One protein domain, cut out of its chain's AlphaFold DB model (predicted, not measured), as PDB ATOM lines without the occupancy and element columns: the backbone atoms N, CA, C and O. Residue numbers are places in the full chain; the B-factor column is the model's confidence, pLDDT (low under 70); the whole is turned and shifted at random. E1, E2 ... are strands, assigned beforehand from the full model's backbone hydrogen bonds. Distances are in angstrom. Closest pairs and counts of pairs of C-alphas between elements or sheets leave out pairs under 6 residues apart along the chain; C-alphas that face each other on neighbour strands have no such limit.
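Overview. This is residues 410 to 525 of the 777 residues of an uncharacterized protein of Acidobacteria bacterium (UniProt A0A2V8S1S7). A long, twisted hairpin of two strands, E8 and E9, makes the length of a rod; at one end a small sandwich is built on it, with E2 and E5 beside the hairpin and the sheet E3 E7 E6 over it. The short pair E1 and E4 packs on the hairpin nearer its middle, and the loop of residues 493 to 507 closes the hairpin at the end away from the sandwich. The printed part has 116 residues with no named helix and nine named strands, E1 to E9 in order, and its class is all strand. The sheets are E2 E9 E8 E5, mixed, and E3 E7 E6 and E1 E4, both antiparallel. The whole is loose, with a radius of gyration of the C-alphas of 18.7 A and spans of 60 by 21 by 19 A.

Along the chain. E1, residues 410 to 416, begins at C-alpha 410 (95.053, -37.434, -206.363) and is 16.7 A long. It runs on at 29 degrees into E2, residues 419 to 423, 13.9 A. E3, residues 427 to 429, 6.9 A, runs on at 13 degrees into E4, residues 431 to 437, 19.8 A. E5 is residues 453 to 456, 10.7 A; E6 is residues 462 to 465, 10.3 A; E7 is residues 468 to 471, 10.2 A. E8, residues 475 to 492, is 52.1 A long and ends at C-alpha 492 (81.267, -22.273, -212.976). E9, residues 508 to 525, is 53.3 A long and ends at C-alpha 525 (114.723, -66.478, -207.994).

Arrangement. The sheet E2 E9 E8 E5 is twisted, and E2 and E5 are its edge strands. E8 and E9 form an antiparallel hairpin, with N 491 and O 508 at 2.9 A and N 475 and O 524 at 3.0 A. E2 is parallel to E9, with N 422 and O 523 at 2.8 A. E5 is antiparallel to E8, with N 453 and O 482 at 2.8 A. This sheet and E3 E7 E6 form a sandwich, two sheets face to face, their best planes 27 degrees apart; the closest C-alphas of E5 and E6 are those of Gln 455 and Val 464, 6.0 A. E7 is antiparallel to E3, with N 428 and O 469 at 2.8 A, and forms a hairpin with E6, with N 470 and O 463 at 2.8 A. E1 and E4 are antiparallel, with N 414 and O 433 at 2.8 A. The closest C-alphas of E1 and E9 are those of Arg 414 and Ala 518, 4.9 A. E1 and E5 are apart.

Size, cuts and confidence. The two C-alphas farthest apart are those of Val 424 and Gly 505, 60.3 A. The printed part has no cut. The links E4 to E5 and E8 to E9, 15 residues each, are long; in the first, residues 447 to 448 pair with residues 433 to 434 of E4. The mean pLDDT of the printed part is 86.8, and residues 492 to 507 are under 70.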
ATOM      1  N   PRO A 410      94.066 -36.367-206.281       91.69
ATOM      2  CA  PRO A 410      95.053 -37.434-206.363       91.69
ATOM      3  C   PRO A 410      95.798 -37.372-207.693       91.69
ATOM      4  O   PRO A 410      95.211 -37.302-208.771       91.69
ATOM      5  N   THR A 411      97.118 -37.425-207.607       92.25
ATOM      6  CA  THR A 411      98.042 -37.457-208.737       92.25
ATOM      7  C   THR A 411      99.158 -38.461-208.447       92.25
ATOM      8  O   THR A 411      99.322 -38.915-207.317       92.25
ATOM      9  N   ASP A 412      99.928 -38.833-209.471       93.00
ATOM     10  CA  ASP A 412     101.182 -39.585-209.318       93.00
ATOM     11  C   ASP A 412     101.079 -40.872-208.465       93.00
ATOM     12  O   ASP A 412     101.803 -41.055-207.487       93.00
ATOM     13  N   ALA A 413     100.164 -41.775-208.833       95.38
ATOM     14  CA  ALA A 413     100.057 -43.098-208.217       95.38
ATOM     15  C   ALA A 413     101.329 -43.930-208.457       95.38
ATOM     16  O   ALA A 413     101.769 -44.112-209.596       95.38
ATOM     17  N   ARG A 414     101.907 -44.476-207.384       96.38
ATOM     18  CA  ARG A 414     103.142 -45.273-207.410       96.38
ATOM     19  C   ARG A 414     103.068 -46.464-206.459       96.38
ATOM     20  O   ARG A 414     102.338 -46.448-205.474       96.38
ATOM     21  N   VAL A 415     103.885 -47.474-206.747       97.44
ATOM     22  CA  VAL A 415     104.258 -48.527-205.801       97.44
ATOM     23  C   VAL A 415     105.756 -48.411-205.529       97.44
ATOM     24  O   VAL A 415     106.547 -48.318-206.471       97.44
ATOM     25  N   THR A 416     106.142 -48.413-204.254       94.88
ATOM     26  CA  THR A 416     107.534 -48.286-203.806       94.88
ATOM     27  C   THR A 416     107.965 -49.537-203.026       94.88
ATOM     28  O   THR A 416     107.294 -49.896-202.062       94.88
ATOM     29  N   PRO A 417     109.075 -50.205-203.398       95.88
ATOM     30  CA  PRO A 417     109.891 -49.922-204.579       95.88
ATOM     31  C   PRO A 417     109.152 -50.281-205.883       95.88
ATOM     32  O   PRO A 417     108.339 -51.198-205.912       95.88
ATOM     33  N   SER A 418     109.469 -49.601-206.992       96.06
ATOM     34  CA  SER A 418     108.871 -49.897-208.311       96.06
ATOM     35  C   SER A 418     109.328 -51.241-208.892       96.06
ATOM     36  O   SER A 418     108.751 -51.765-209.845       96.06
ATOM     37  N   SER A 419     110.399 -51.802-208.337       95.50
ATOM     38  CA  SER A 419     110.850 -53.154-208.619       95.50
ATOM     39  C   SER A 419     111.607 -53.727-207.433       95.50
ATOM     40  O   SER A 419     112.346 -52.996-206.776       95.50
ATOM     41  N   ALA A 420     111.490 -55.029-207.219       95.06
ATOM     42  CA  ALA A 420     112.293 -55.748-206.247       95.06
ATOM     43  C   ALA A 420     112.603 -57.169-206.722       95.06
ATOM     44  O   ALA A 420     111.885 -57.746-207.544       95.06
ATOM     45  N   ASP A 421     113.659 -57.724-206.145       93.44
ATOM     46  CA  ASP A 421     114.101 -59.092-206.360       93.44
ATOM     47  C   ASP A 421     113.952 -59.874-205.049       93.44
ATOM     48  O   ASP A 421     114.158 -59.329-203.965       93.44
ATOM     49  N   GLY A 422     113.597 -61.152-205.140       92.38
ATOM     50  CA  GLY A 422     113.443 -62.037-203.991       92.38
ATOM     51  C   GLY A 422     113.699 -63.495-204.346       92.38
ATOM     52  O   GLY A 422     114.123 -63.825-205.453       92.38
ATOM     53  N   VAL A 423     113.435 -64.391-203.398       92.06
ATOM     54  CA  VAL A 423     113.583 -65.844-203.575       92.06
ATOM     55  C   VAL A 423     112.298 -66.579-203.250       92.06
ATOM     56  O   VAL A 423     111.433 -66.055-202.549       92.06
ATOM     57  N   VAL A 424     112.182 -67.811-203.739       93.44
ATOM     58  CA  VAL A 424     111.116 -68.724-203.311       93.44
ATOM     59  C   VAL A 424     111.137 -68.859-201.782       93.44
ATOM     60  O   VAL A 424     112.184 -69.123-201.192       93.44
ATOM     61  N   GLY A 425     109.986 -68.647-201.145       91.19
ATOM     62  CA  GLY A 425     109.804 -68.603-199.693       91.19
ATOM     63  C   GLY A 425     110.169 -67.269-199.025       91.19
ATOM     64  O   GLY A 425     109.880 -67.097-197.845       91.19
ATOM     65  N   GLY A 426     110.785 -66.327-199.748       91.62
ATOM     66  CA  GLY A 426     111.115 -64.989-199.252       91.62
ATOM     67  C   GLY A 426     109.973 -63.989-199.437       91.62
ATOM     68  O   GLY A 426     109.147 -64.141-200.342       91.62
ATOM     69  N   SER A 427     109.958 -62.943-198.607       95.00
ATOM     70  CA  SER A 427     108.955 -61.872-198.654       95.00
ATOM     71  C   SER A 427     109.576 -60.503-198.944       95.00
ATOM     72  O   SER A 427     110.701 -60.227-198.536       95.00
ATOM     73  N   GLN A 428     108.812 -59.645-199.620       96.19
ATOM     74  CA  GLN A 428     109.157 -58.271-199.972       96.19
ATOM     75  C   GLN A 428     107.951 -57.358-199.732       96.19
ATOM     76  O   GLN A 428     106.848 -57.650-200.191       96.19
ATOM     77  N   THR A 429     108.162 -56.227-199.063       97.38
ATOM     78  CA  THR A 429     107.118 -55.216-198.856       97.38
ATOM     79  C   THR A 429     107.110 -54.194-199.989       97.38
ATOM     80  O   THR A 429     108.156 -53.684-200.392       97.38
ATOM     81  N   PHE A 430     105.916 -53.880-200.466       97.06
ATOM     82  CA  PHE A 430     105.600 -52.820-201.404       97.06
ATOM     83  C   PHE A 430     104.600 -51.867-200.747       97.06
ATOM     84  O   PHE A 430     103.688 -52.305-200.051       97.06
ATOM     85  N   ILE A 431     104.768 -50.570-200.976       96.31
ATOM     86  CA  ILE A 431     103.934 -49.514-200.398       96.31
ATOM     87  C   ILE A 431     103.271 -48.755-201.543       96.31
ATOM     88  O   ILE A 431     103.950 -48.337-202.482       96.31
ATOM     89  N   ALA A 432     101.950 -48.603-201.486       96.44
ATOM     90  CA  ALA A 432     101.207 -47.774-202.422       96.44
ATOM     91  C   ALA A 432     101.315 -46.319-201.968       96.44
ATOM     92  O   ALA A 432     101.108 -46.014-200.796       96.44
ATOM     93  N   THR A 433     101.650 -45.425-202.891       93.75
ATOM     94  CA  THR A 433     101.788 -43.998-202.600       93.75
ATOM     95  C   THR A 433     101.117 -43.162-203.678       93.75
ATOM     96  O   THR A 433     101.103 -43.555-204.845       93.75
ATOM     97  N   GLN A 434     100.632 -41.981-203.315       92.88
ATOM     98  CA  GLN A 434     100.134 -40.969-204.250       92.88
ATOM     99  C   GLN A 434     100.662 -39.583-203.879       92.88
ATOM    100  O   GLN A 434     101.231 -39.398-202.806       92.88
ATOM    101  N   ARG A 435     100.449 -38.590-204.738       92.19
ATOM    102  CA  ARG A 435     100.598 -37.165-204.408       92.19
ATOM    103  C   ARG A 435      99.236 -36.486-204.491       92.19
ATOM    104  O   ARG A 435      98.318 -37.004-205.123       92.19
ATOM    105  N   LEU A 436      99.104 -35.323-203.873       91.19
ATOM    106  CA  LEU A 436      97.936 -34.461-204.011       91.19
ATOM    107  C   LEU A 436      98.326 -33.201-204.777       91.19
ATOM    108  O   LEU A 436      99.270 -32.517-204.398       91.19
ATOM    109  N   GLY A 437      97.648 -32.951-205.892       90.50
ATOM    110  CA  GLY A 437      97.825 -31.774-206.730       90.50
ATOM    111  C   GLY A 437      96.808 -30.695-206.376       90.50
ATOM    112  O   GLY A 437      95.607 -30.975-206.332       90.50
ATOM    113  N   ASP A 438      97.274 -29.471-206.154       87.31
ATOM    114  CA  ASP A 438      96.403 -28.307-205.983       87.31
ATOM    115  C   ASP A 438      95.921 -27.763-207.351       87.31
ATOM    116  O   ASP A 438      96.301 -28.257-208.416       87.31
ATOM    117  N   CYS A 439      95.062 -26.735-207.367       80.50
ATOM    118  CA  CYS A 439      94.603 -26.142-208.639       80.50
ATOM    119  C   CYS A 439      95.643 -25.241-209.324       80.50
ATOM    120  O   CYS A 439      95.338 -24.596-210.332       80.50
ATOM    121  N   TYR A 440      96.838 -25.121-208.762       82.62
ATOM    122  CA  TYR A 440      97.897 -24.210-209.185       82.62
ATOM    123  C   TYR A 440      99.110 -24.966-209.734       82.62
ATOM    124  O   TYR A 440     100.184 -24.384-209.865       82.62
ATOM    125  N   ASP A 441      98.921 -26.242-210.087       81.56
ATOM    126  CA  ASP A 441      99.957 -27.172-210.554       81.56
ATOM    127  C   ASP A 441     101.035 -27.473-209.490       81.56
ATOM    128  O   ASP A 441     102.091 -28.033-209.799       81.56
ATOM    129  N   GLY A 442     100.771 -27.120-208.229       82.12
ATOM    130  CA  GLY A 442     101.538 -27.541-207.067       82.12
ATOM    131  C   GLY A 442     101.207 -28.983-206.694       82.12
ATOM    132  O   GLY A 442     100.115 -29.480-206.965       82.12
ATOM    133  N   GLY A 443     102.167 -29.681-206.086       85.19
ATOM    134  CA  GLY A 443     102.003 -31.076-205.690       85.19
ATOM    135  C   GLY A 443     102.617 -31.368-204.328       85.19
ATOM    136  O   GLY A 443     103.779 -31.029-204.095       85.19
ATOM    137  N   SER A 444     101.864 -32.058-203.474       89.19
ATOM    138  CA  SER A 444     102.296 -32.482-202.141       89.19
ATOM    139  C   SER A 444     103.483 -33.440-202.193       89.19
ATOM    140  O   SER A 444     103.759 -34.027-203.244       89.19
ATOM    141  N   ALA A 445     104.152 -33.689-201.070       86.06
ATOM    142  CA  ALA A 445     105.034 -34.841-200.918       86.06
ATOM    143  C   ALA A 445     104.266 -36.171-201.132       86.06
ATOM    144  O   ALA A 445     103.033 -36.203-200.999       86.06
ATOM    145  N   PRO A 446     104.959 -37.269-201.500       88.12
ATOM    146  CA  PRO A 446     104.335 -38.584-201.614       88.12
ATOM    147  C   PRO A 446     103.730 -39.033-200.280       88.12
ATOM    148  O   PRO A 446     104.425 -39.068-199.273       88.12
ATOM    149  N   MET A 447     102.463 -39.431-200.285       86.75
ATOM    150  CA  MET A 447     101.764 -39.980-199.122       86.75
ATOM    151  C   MET A 447     101.415 -41.445-199.329       86.75
ATOM    152  O   MET A 447     101.067 -41.853-200.438       86.75
ATOM    153  N   GLU A 448     101.500 -42.219-198.251       89.81
ATOM    154  CA  GLU A 448     101.101 -43.624-198.234       89.81
ATOM    155  C   GLU A 448      99.579 -43.768-198.349       89.81
ATOM    156  O   GLU A 448      98.808 -42.930-197.871       89.81
ATOM    157  N   VAL A 449      99.161 -44.836-199.025       90.06
ATOM    158  CA  VAL A 449      97.762 -45.207-199.226       90.06
ATOM    159  C   VAL A 449      97.492 -46.500-198.461       90.06
ATOM    160  O   VAL A 449      97.876 -47.587-198.899       90.06
ATOM    161  N   ASP A 450      96.826 -46.371-197.317       86.06
ATOM    162  CA  ASP A 450      96.603 -47.479-196.377       86.06
ATOM    163  C   ASP A 450      95.494 -48.450-196.820       86.06
ATOM    164  O   ASP A 450      95.469 -49.608-196.410       86.06
ATOM    165  N   ASP A 451      94.559 -47.989-197.651       88.12
ATOM    166  CA  ASP A 451      93.366 -48.720-198.088       88.12
ATOM    167  C   ASP A 451      93.497 -49.315-199.499       88.12
ATOM    168  O   ASP A 451      92.509 -49.740-200.105       88.12
ATOM    169  N   ALA A 452      94.726 -49.403-200.017       94.69
ATOM    170  CA  ALA A 452      94.995 -50.043-201.292       94.69
ATOM    171  C   ALA A 452      94.728 -51.555-201.247       94.69
ATOM    172  O   ALA A 452      95.185 -52.288-200.367       94.69
ATOM    173  N   THR A 453      94.031 -52.041-202.269       96.81
ATOM    174  CA  THR A 453      93.899 -53.463-202.578       96.81
ATOM    175  C   THR A 453      95.080 -53.918-203.429       96.81
ATOM    176  O   THR A 453      95.564 -53.182-204.286       96.81
ATOM    177  N   TRP A 454      95.575 -55.128-203.174       97.69
ATOM    178  CA  TRP A 454      96.797 -55.642-203.788       97.69
ATOM    179  C   TRP A 454      96.522 -56.929-204.553       97.69
ATOM    180  O   TRP A 454      95.790 -57.788-204.068       97.69
ATOM    181  N   GLN A 455      97.138 -57.068-205.725       97.75
ATOM    182  CA  GLN A 455      97.037 -58.265-206.561       97.75
ATOM    183  C   GLN A 455      98.358 -58.566-207.271       97.75
ATOM    184  O   GLN A 455      99.093 -57.649-207.653       97.75
ATOM    185  N   SER A 456      98.650 -59.850-207.473       98.06
ATOM    186  CA  SER A 456      99.742 -60.315-208.328       98.06
ATOM    187  C   SER A 456      99.214 -60.708-209.704       98.06
ATOM    188  O   SER A 456      98.124 -61.266-209.829       98.06
ATOM    189  N   SER A 457     100.001 -60.473-210.755       98.25
ATOM    190  CA  SER A 457      99.680 -60.982-212.093       98.25
ATOM    191  C   SER A 457      99.717 -62.515-212.179       98.25
ATOM    192  O   SER A 457      99.131 -63.073-213.103       98.25
ATOM    193  N   ASP A 458     100.424 -63.184-211.261       98.00
ATOM    194  CA  ASP A 458     100.458 -64.645-211.126       98.00
ATOM    195  C   ASP A 458     100.770 -65.049-209.672       98.00
ATOM    196  O   ASP A 458     101.923 -65.061-209.230       98.00
ATOM    197  N   GLU A 459      99.726 -65.407-208.923       97.19
ATOM    198  CA  GLU A 459      99.822 -65.871-207.531       97.19
ATOM    199  C   GLU A 459     100.630 -67.180-207.384       97.19
ATOM    200  O   GLU A 459     101.122 -67.482-206.298       97.19
ATOM    201  N   GLY A 460     100.815 -67.948-208.467       97.06
ATOM    202  CA  GLY A 460     101.664 -69.141-208.486       97.06
ATOM    203  C   GLY A 460     103.162 -68.830-208.501       97.06
ATOM    204  O   GLY A 460     103.961 -69.673-208.095       97.06
ATOM    205  N   VAL A 461     103.552 -67.625-208.928       97.06
ATOM    206  CA  VAL A 461     104.939 -67.135-208.883       97.06
ATOM    207  C   VAL A 461     105.177 -66.310-207.626       97.06
ATOM    208  O   VAL A 461     106.162 -66.543-206.926       97.06
ATOM    209  N   ALA A 462     104.280 -65.381-207.301       98.06
ATOM    210  CA  ALA A 462     104.310 -64.689-206.020       98.06
ATOM    211  C   ALA A 462     102.913 -64.263-205.595       98.06
ATOM    212  O   ALA A 462     102.176 -63.691-206.396       98.06
ATOM    213  N   SER A 463     102.598 -64.475-204.322       97.50
ATOM    214  CA  SER A 463     101.343 -64.036-203.720       97.50
ATOM    215  C   SER A 463     101.504 -62.713-202.994       97.50
ATOM    216  O   SER A 463     102.540 -62.519-202.360       97.50
ATOM    217  N   VAL A 464     100.503 -61.832-203.008       97.62
ATOM    218  CA  VAL A 464     100.578 -60.530-202.318       97.62
ATOM    219  C   VAL A 464      99.370 -60.274-201.423       97.62
ATOM    220  O   VAL A 464      98.229 -60.531-201.792       97.62
ATOM    221  N   SER A 465      99.618 -59.743-200.227       95.06
ATOM    222  CA  SER A 465      98.566 -59.298-199.313       95.06
ATOM    223  C   SER A 465      99.025 -58.061-198.554       95.06
ATOM    224  O   SER A 465     100.102 -58.076-197.963       95.06
ATOM    225  N   VAL A 466      98.227 -56.989-198.587       94.25
ATOM    226  CA  VAL A 466      98.514 -55.710-197.900       94.25
ATOM    227  C   VAL A 466      99.947 -55.220-198.180       94.25
ATOM    228  O   VAL A 466     100.733 -54.966-197.273       94.25
ATOM    229  N   GLY A 467     100.336 -55.201-199.458       95.38
ATOM    230  CA  GLY A 467     101.679 -54.802-199.892       95.38
ATOM    231  C   GLY A 467     102.788 -55.835-199.662       95.38
ATOM    232  O   GLY A 467     103.867 -55.704-200.229       95.38
ATOM    233  N   MET A 468     102.561 -56.902-198.893       97.31
ATOM    234  CA  MET A 468     103.561 -57.942-198.644       97.31
ATOM    235  C   MET A 468     103.497 -59.039-199.713       97.31
ATOM    236  O   MET A 468     102.602 -59.885-199.691       97.31
ATOM    237  N   ALA A 469     104.454 -59.048-200.641       97.69
ATOM    238  CA  ALA A 469     104.614 -60.095-201.646       97.69
ATOM    239  C   ALA A 469     105.484 -61.245-201.113       97.69
ATOM    240  O   ALA A 469     106.493 -61.001-200.461       97.69
ATOM    241  N   THR A 470     105.133 -62.497-201.406       97.56
ATOM    242  CA  THR A 470     105.891 -63.703-201.027       97.56
ATOM    243  C   THR A 470     106.137 -64.570-202.253       97.56
ATOM    244  O   THR A 470     105.197 -64.891-202.978       97.56
ATOM    245  N   GLY A 471     107.394 -64.944-202.498       96.62
ATOM    246  CA  GLY A 471     107.773 -65.765-203.647       96.62
ATOM    247  C   GLY A 471     107.323 -67.218-203.490       96.62
ATOM    248  O   GLY A 471     107.667 -67.866-202.506       96.62
ATOM    249  N   GLN A 472     106.592 -67.741-204.470       96.94
ATOM    250  CA  GLN A 472     106.048 -69.106-204.495       96.94
ATOM    251  C   GLN A 472     106.803 -70.005-205.483       96.94
ATOM    252  O   GLN A 472     107.132 -71.149-205.173       96.94
ATOM    253  N   ALA A 473     107.141 -69.470-206.656       95.62
ATOM    254  CA  ALA A 473     107.906 -70.152-207.695       95.62
ATOM    255  C   ALA A 473     108.831 -69.151-208.405       95.62
ATOM    256  O   ALA A 473     108.563 -67.950-208.379       95.62
ATOM    257  N   PRO A 474     109.928 -69.599-209.042       94.88
ATOM    258  CA  PRO A 474     110.786 -68.690-209.786       94.88
ATOM    259  C   PRO A 474     110.044 -68.100-210.991       94.88
ATOM    260  O   PRO A 474     109.432 -68.828-211.772       94.88
ATOM    261  N   GLY A 475     110.141 -66.787-211.181       95.38
ATOM    262  CA  GLY A 475     109.428 -66.084-212.244       95.38
ATOM    263  C   GLY A 475     109.471 -64.569-212.079       95.38
ATOM    264  O   GLY A 475     110.230 -64.026-211.280       95.38
ATOM    265  N   THR A 476     108.671 -63.861-212.869       95.81
ATOM    266  CA  THR A 476     108.498 -62.410-212.757       95.81
ATOM    267  C   THR A 476     107.015 -62.100-212.783       95.81
ATOM    268  O   THR A 476     106.314 -62.574-213.674       95.81
ATOM    269  N   VAL A 477     106.557 -61.302-211.824       97.69
ATOM    270  CA  VAL A 477     105.170 -60.844-211.743       97.69
ATOM    271  C   VAL A 477     105.094 -59.333-211.652       97.69
ATOM    272  O   VAL A 477     106.038 -58.662-211.226       97.69
ATOM    273  N   THR A 478     103.930 -58.814-212.017       98.44
ATOM    274  CA  THR A 478     103.527 -57.444-211.732       98.44
ATOM    275  C   THR A 478     102.680 -57.443-210.468       98.44
ATOM    276  O   THR A 478     101.612 -58.052-210.435       98.44
ATOM    277  N   ILE A 479     103.143 -56.741-209.439       98.31
ATOM    278  CA  ILE A 479     102.366 -56.429-208.242       98.31
ATOM    279  C   ILE A 479     101.595 -55.144-208.520       98.31
ATOM    280  O   ILE A 479     102.200 -54.135-208.870       98.31
ATOM    281  N   THR A 480     100.272 -55.174-208.390       98.25
ATOM    282  CA  THR A 480      99.406 -54.009-208.606       98.25
ATOM    283  C   THR A 480      98.761 -53.599-207.293       98.25
ATOM    284  O   THR A 480      98.155 -54.436-206.625       98.25
ATOM    285  N   ALA A 481      98.864 -52.316-206.963       98.19
ATOM    286  CA  ALA A 481      98.055 -51.666-205.943       98.19
ATOM    287  C   ALA A 481      96.918 -50.891-206.615       98.19
ATOM    288  O   ALA A 481      97.139 -50.211-207.621       98.19
ATOM    289  N   HIS A 482      95.715 -50.989-206.060       96.69
ATOM    290  CA  HIS A 482      94.501 -50.361-206.571       96.69
ATOM    291  C   HIS A 482      93.697 -49.729-205.435       96.69
ATOM    292  O   HIS A 482      93.493 -50.368-204.402       96.69
ATOM    293  N   TRP A 483      93.253 -48.487-205.613       94.62
ATOM    294  CA  TRP A 483      92.463 -47.761-204.618       94.62
ATOM    295  C   TRP A 483      91.556 -46.713-205.265       94.62
ATOM    296  O   TRP A 483      91.719 -46.343-206.429       94.62
ATOM    297  N   TRP A 484      90.599 -46.211-204.489       91.25
ATOM    298  CA  TRP A 484      89.761 -45.077-204.868       91.25
ATOM    299  C   TRP A 484      90.202 -43.845-204.093       91.25
ATOM    300  O   TRP A 484      90.350 -43.898-202.876       91.25
ATOM    301  N   ALA A 485      90.377 -42.727-204.787       89.12
ATOM    302  CA  ALA A 485      90.723 -41.458-204.167       89.12
ATOM    303  C   ALA A 485      89.662 -40.397-204.485       89.12
ATOM    304  O   ALA A 485      89.080 -40.383-205.572       89.12
ATOM    305  N   THR A 486      89.390 -39.512-203.526       87.56
ATOM    306  CA  THR A 486      88.470 -38.385-203.724       87.56
ATOM    307  C   THR A 486      89.036 -37.439-204.766       87.56
ATOM    308  O   THR A 486      90.195 -37.059-204.662       87.56
ATOM    309  N   SER A 487      88.221 -37.024-205.728       89.38
ATOM    310  CA  SER A 487      88.584 -35.989-206.691       89.38
ATOM    311  C   SER A 487      87.613 -34.815-206.635       89.38
ATOM    312  O   SER A 487      86.506 -34.920-206.109       89.38
ATOM    313  N   TYR A 488      88.047 -33.667-207.132       87.25
ATOM    314  CA  TYR A 488      87.333 -32.407-207.096       87.25
ATOM    315  C   TYR A 488      87.420 -31.724-208.453       87.25
ATOM    316  O   TYR A 488      88.512 -31.467-208.966       87.25
ATOM    317  N   THR A 489      86.258 -31.382-208.999       82.62
ATOM    318  CA  THR A 489      86.130 -30.654-210.263       82.62
ATOM    319  C   THR A 489      85.540 -29.280-209.992       82.62
ATOM    320  O   THR A 489      84.457 -29.152-209.417       82.62
ATOM    321  N   TYR A 490      86.234 -28.227-210.419       77.56
ATOM    322  CA  TYR A 490      85.711 -26.869-210.325       77.56
ATOM    323  C   TYR A 490      84.635 -26.625-211.392       77.56
ATOM    324  O   TYR A 490      84.850 -26.864-212.582       77.56
ATOM    325  N   ARG A 491      83.472 -26.117-210.973       72.44
ATOM    326  CA  ARG A 491      82.362 -25.750-211.861       72.44
ATOM    327  C   ARG A 491      82.033 -24.272-211.751       72.44
ATOM    328  O   ARG A 491      81.884 -23.737-210.652       72.44
ATOM    329  N   PHE A 492      81.791 -23.637-212.897       64.88
ATOM    330  CA  PHE A 492      81.267 -22.273-212.976       64.88
ATOM    331  C   PHE A 492      80.066 -22.230-213.928       64.88
ATOM    332  O   PHE A 492      80.142 -22.693-215.064       64.88
ATOM    333  N   GLY A 493      78.914 -21.733-213.460       61.31
ATOM    334  CA  GLY A 493      77.691 -21.662-214.277       61.31
ATOM    335  C   GLY A 493      77.161 -23.017-214.780       61.31
ATOM    336  O   GLY A 493      76.440 -23.052-215.772       61.31
ATOM    337  N   GLY A 494      77.530 -24.129-214.131       54.69
ATOM    338  CA  GLY A 494      77.171 -25.490-214.558       54.69
ATOM    339  C   GLY A 494      78.039 -26.064-215.686       54.69
ATOM    340  O   GLY A 494      77.796 -27.190-216.109       54.69
ATOM    341  N   ILE A 495      79.055 -25.329-216.148       52.06
ATOM    342  CA  ILE A 495      80.004 -25.760-217.181       52.06
ATOM    343  C   ILE A 495      81.308 -26.205-216.503       52.06
ATOM    344  O   ILE A 495      81.751 -25.605-215.521       52.06
ATOM    345  N   GLU A 496      81.881 -27.296-217.006       55.66
ATOM    346  CA  GLU A 496      83.179 -27.832-216.593       55.66
ATOM    347  C   GLU A 496      84.309 -27.056-217.280       55.66
ATOM    348  O   GLU A 496      84.265 -26.838-218.491       55.66
ATOM    349  N   PHE A 497      85.319 -26.642-216.515       54.72
ATOM    350  CA  PHE A 497      86.508 -25.977-217.042       54.72
ATOM    351  C   PHE A 497      87.727 -26.867-216.785       54.72
ATOM    352  O   PHE A 497      88.042 -27.160-215.636       54.72
ATOM    353  N   GLY A 498      88.393 -27.306-217.859       41.44
ATOM    354  CA  GLY A 498      89.604 -28.140-217.789       41.44
ATOM    355  C   GLY A 498      90.888 -27.368-217.463       41.44
ATOM    356  O   GLY A 498      91.897 -27.980-217.144       41.44
ATOM    357  N   ASP A 499      90.835 -26.037-217.512       42.59
ATOM    358  CA  ASP A 499      91.894 -25.121-217.092       42.59
ATOM    359  C   ASP A 499      91.250 -24.025-216.237       42.59
ATOM    360  O   ASP A 499      90.245 -23.433-216.640       42.59
ATOM    361  N   TYR A 500      91.816 -23.759-215.056       47.66
ATOM    362  CA  TYR A 500      91.321 -22.816-214.037       47.66
ATOM    363  C   TYR A 500      91.445 -21.328-214.458       47.66
ATOM    364  O   TYR A 500      91.933 -20.492-213.699       47.66
ATOM    365  N   GLY A 501      91.073 -20.983-215.692       36.50
ATOM    366  CA  GLY A 501      91.275 -19.669-216.301       36.50
ATOM    367  C   GLY A 501      90.233 -18.605-215.925       36.50
ATOM    368  O   GLY A 501      89.029 -18.831-216.017       36.50
ATOM    369  N   GLU A 502      90.746 -17.427-215.554       38.91
ATOM    370  CA  GLU A 502      90.186 -16.059-215.662       38.91
ATOM    371  C   GLU A 502      88.795 -15.715-215.094       38.91
ATOM    372  O   GLU A 502      88.346 -14.579-215.256       38.91
ATOM    373  N   LEU A 503      88.107 -16.604-214.382       42.00
ATOM    374  CA  LEU A 503      86.765 -16.303-213.868       42.00
ATOM    375  C   LEU A 503      86.737 -16.235-212.340       42.00
ATOM    376  O   LEU A 503      86.346 -17.186-211.665       42.00
ATOM    377  N   GLY A 504      87.087 -15.062-211.803       41.50
ATOM    378  CA  GLY A 504      86.719 -14.681-210.440       41.50
ATOM    379  C   GLY A 504      85.191 -14.662-210.311       41.50
ATOM    380  O   GLY A 504      84.503 -13.944-211.041       41.50
ATOM    381  N   GLY A 505      84.627 -15.494-209.434       52.50
ATOM    382  CA  GLY A 505      83.174 -15.581-209.272       52.50
ATOM    383  C   GLY A 505      82.664 -16.812-208.518       52.50
ATOM    384  O   GLY A 505      83.415 -17.555-207.900       52.50
ATOM    385  N   SER A 506      81.340 -17.004-208.523       55.47
ATOM    386  CA  SER A 506      80.567 -17.955-207.701       55.47
ATOM    387  C   SER A 506      80.696 -19.441-208.085       55.47
ATOM    388  O   SER A 506      79.694 -20.158-208.070       55.47
ATOM    389  N   GLY A 507      81.882 -19.898-208.485       64.31
ATOM    390  CA  GLY A 507      82.117 -21.315-208.749       64.31
ATOM    391  C   GLY A 507      82.064 -22.165-207.478       64.31
ATOM    392  O   GLY A 507      82.153 -21.648-206.360       64.31
ATOM    393  N   TYR A 508      81.890 -23.470-207.654       74.44
ATOM    394  CA  TYR A 508      81.908 -24.454-206.573       74.44
ATOM    395  C   TYR A 508      82.722 -25.678-206.986       74.44
ATOM    396  O   TYR A 508      82.873 -25.962-208.175       74.44
ATOM    397  N   CYS A 509      83.237 -26.400-205.998       80.44
ATOM    398  CA  CYS A 509      83.958 -27.646-206.212       80.44
ATOM    399  C   CYS A 509      82.978 -28.803-206.065       80.44
ATOM    400  O   CYS A 509      82.409 -29.009-204.993       80.44
ATOM    401  N   GLU A 510      82.753 -29.533-207.150       83.75
ATOM    402  CA  GLU A 510      82.005 -30.780-207.101       83.75
ATOM    403  C   GLU A 510      82.945 -31.910-206.682       83.75
ATOM    404  O   GLU A 510      84.030 -32.055-207.241       83.75
ATOM    405  N   MET A 511      82.528 -32.692-205.689       85.75
ATOM    406  CA  MET A 511      83.262 -33.863-205.224       85.75
ATOM    407  C   MET A 511      82.912 -35.079-206.086       85.75
ATOM    408  O   MET A 511      81.738 -35.360-206.327       85.75
ATOM    409  N   GLY A 512      83.932 -35.817-206.497       87.12
ATOM    410  CA  GLY A 512      83.850 -37.088-207.197       87.12
ATOM    411  C   GLY A 512      84.820 -38.108-206.607       87.12
ATOM    412  O   GLY A 512      85.411 -37.915-205.541       87.12
ATOM    413  N   SER A 513      84.981 -39.219-207.315       87.81
ATOM    414  CA  SER A 513      85.947 -40.262-206.985       87.81
ATOM    415  C   SER A 513      86.685 -40.693-208.243       87.81
ATOM    416  O   SER A 513      86.056 -40.928-209.277       87.81
ATOM    417  N   THR A 514      87.996 -40.855-208.137       90.19
ATOM    418  CA  THR A 514      88.854 -41.331-209.216       90.19
ATOM    419  C   THR A 514      89.504 -42.643-208.806       90.19
ATOM    420  O   THR A 514      90.008 -42.793-207.693       90.19
ATOM    421  N   GLU A 515      89.462 -43.603-209.720       93.31
ATOM    422  CA  GLU A 515      90.132 -44.888-209.584       93.31
ATOM    423  C   GLU A 515      91.631 -44.708-209.843       93.31
ATOM    424  O   GLU A 515      92.031 -44.169-210.877       93.31
ATOM    425  N   MET A 516      92.456 -45.161-208.905       95.00
ATOM    426  CA  MET A 516      93.909 -45.075-208.978       95.00
ATOM    427  C   MET A 516      94.500 -46.481-208.979       95.00
ATOM    428  O   MET A 516      94.049 -47.380-208.267       95.00
ATOM    429  N   SER A 517      95.541 -46.678-209.783       96.56
ATOM    430  CA  SER A 517      96.319 -47.911-209.750       96.56
ATOM    431  C   SER A 517      97.780 -47.637-210.052       96.56
ATOM    432  O   SER A 517      98.119 -46.724-210.808       96.56
ATOM    433  N   ALA A 518      98.650 -48.439-209.453       97.62
ATOM    434  CA  ALA A 518     100.080 -48.403-209.695       97.62
ATOM    435  C   ALA A 518     100.664 -49.809-209.627       97.62
ATOM    436  O   ALA A 518     100.105 -50.701-208.987       97.62
ATOM    437  N   THR A 519     101.796 -50.010-210.297       97.88
ATOM    438  CA  THR A 519     102.412 -51.329-210.422       97.88
ATOM    439  C   THR A 519     103.886 -51.324-210.044       97.88
ATOM    440  O   THR A 519     104.584 -50.320-210.185       97.88
ATOM    441  N   ALA A 520     104.360 -52.475-209.577       98.12
ATOM    442  CA  ALA A 520     105.766 -52.781-209.375       98.12
ATOM    443  C   ALA A 520     106.111 -54.152-209.964       98.12
ATOM    444  O   ALA A 520     105.263 -55.035-210.071       98.12
ATOM    445  N   THR A 521     107.371 -54.345-210.345       97.88
ATOM    446  CA  THR A 521     107.870 -55.647-210.814       97.88
ATOM    447  C   THR A 521     108.489 -56.429-209.659       97.88
ATOM    448  O   THR A 521     109.409 -55.929-209.018       97.88
ATOM    449  N   TYR A 522     108.062 -57.670-209.429       96.94
ATOM    450  CA  TYR A 522     108.708 -58.569-208.470       96.94
ATOM    451  C   TYR A 522     109.294 -59.786-209.185       96.94
ATOM    452  O   TYR A 522     108.577 -60.529-209.861       96.94
ATOM    453  N   LYS A 523     110.613 -59.978-209.068       95.31
ATOM    454  CA  LYS A 523     111.327 -61.120-209.653       95.31
ATOM    455  C   LYS A 523     111.705 -62.105-208.561       95.31
ATOM    456  O   LYS A 523     112.408 -61.754-207.621       95.31
ATOM    457  N   VAL A 524     111.259 -63.346-208.704       95.69
ATOM    458  CA  VAL A 524     111.525 -64.420-207.749       95.69
ATOM    459  C   VAL A 524     112.555 -65.363-208.347       95.69
ATOM    460  O   VAL A 524     112.353 -65.911-209.432       95.69
ATOM    461  N   TYR A 525     113.650 -65.568-207.623       94.88
ATOM    462  CA  TYR A 525     114.723 -66.478-207.994       94.88
ATOM    463  C   TYR A 525     114.662 -67.779-207.192       94.88
ATOM    464  O   TYR A 525     114.182 -67.834-206.058       94.88
TER     465      TYR A 525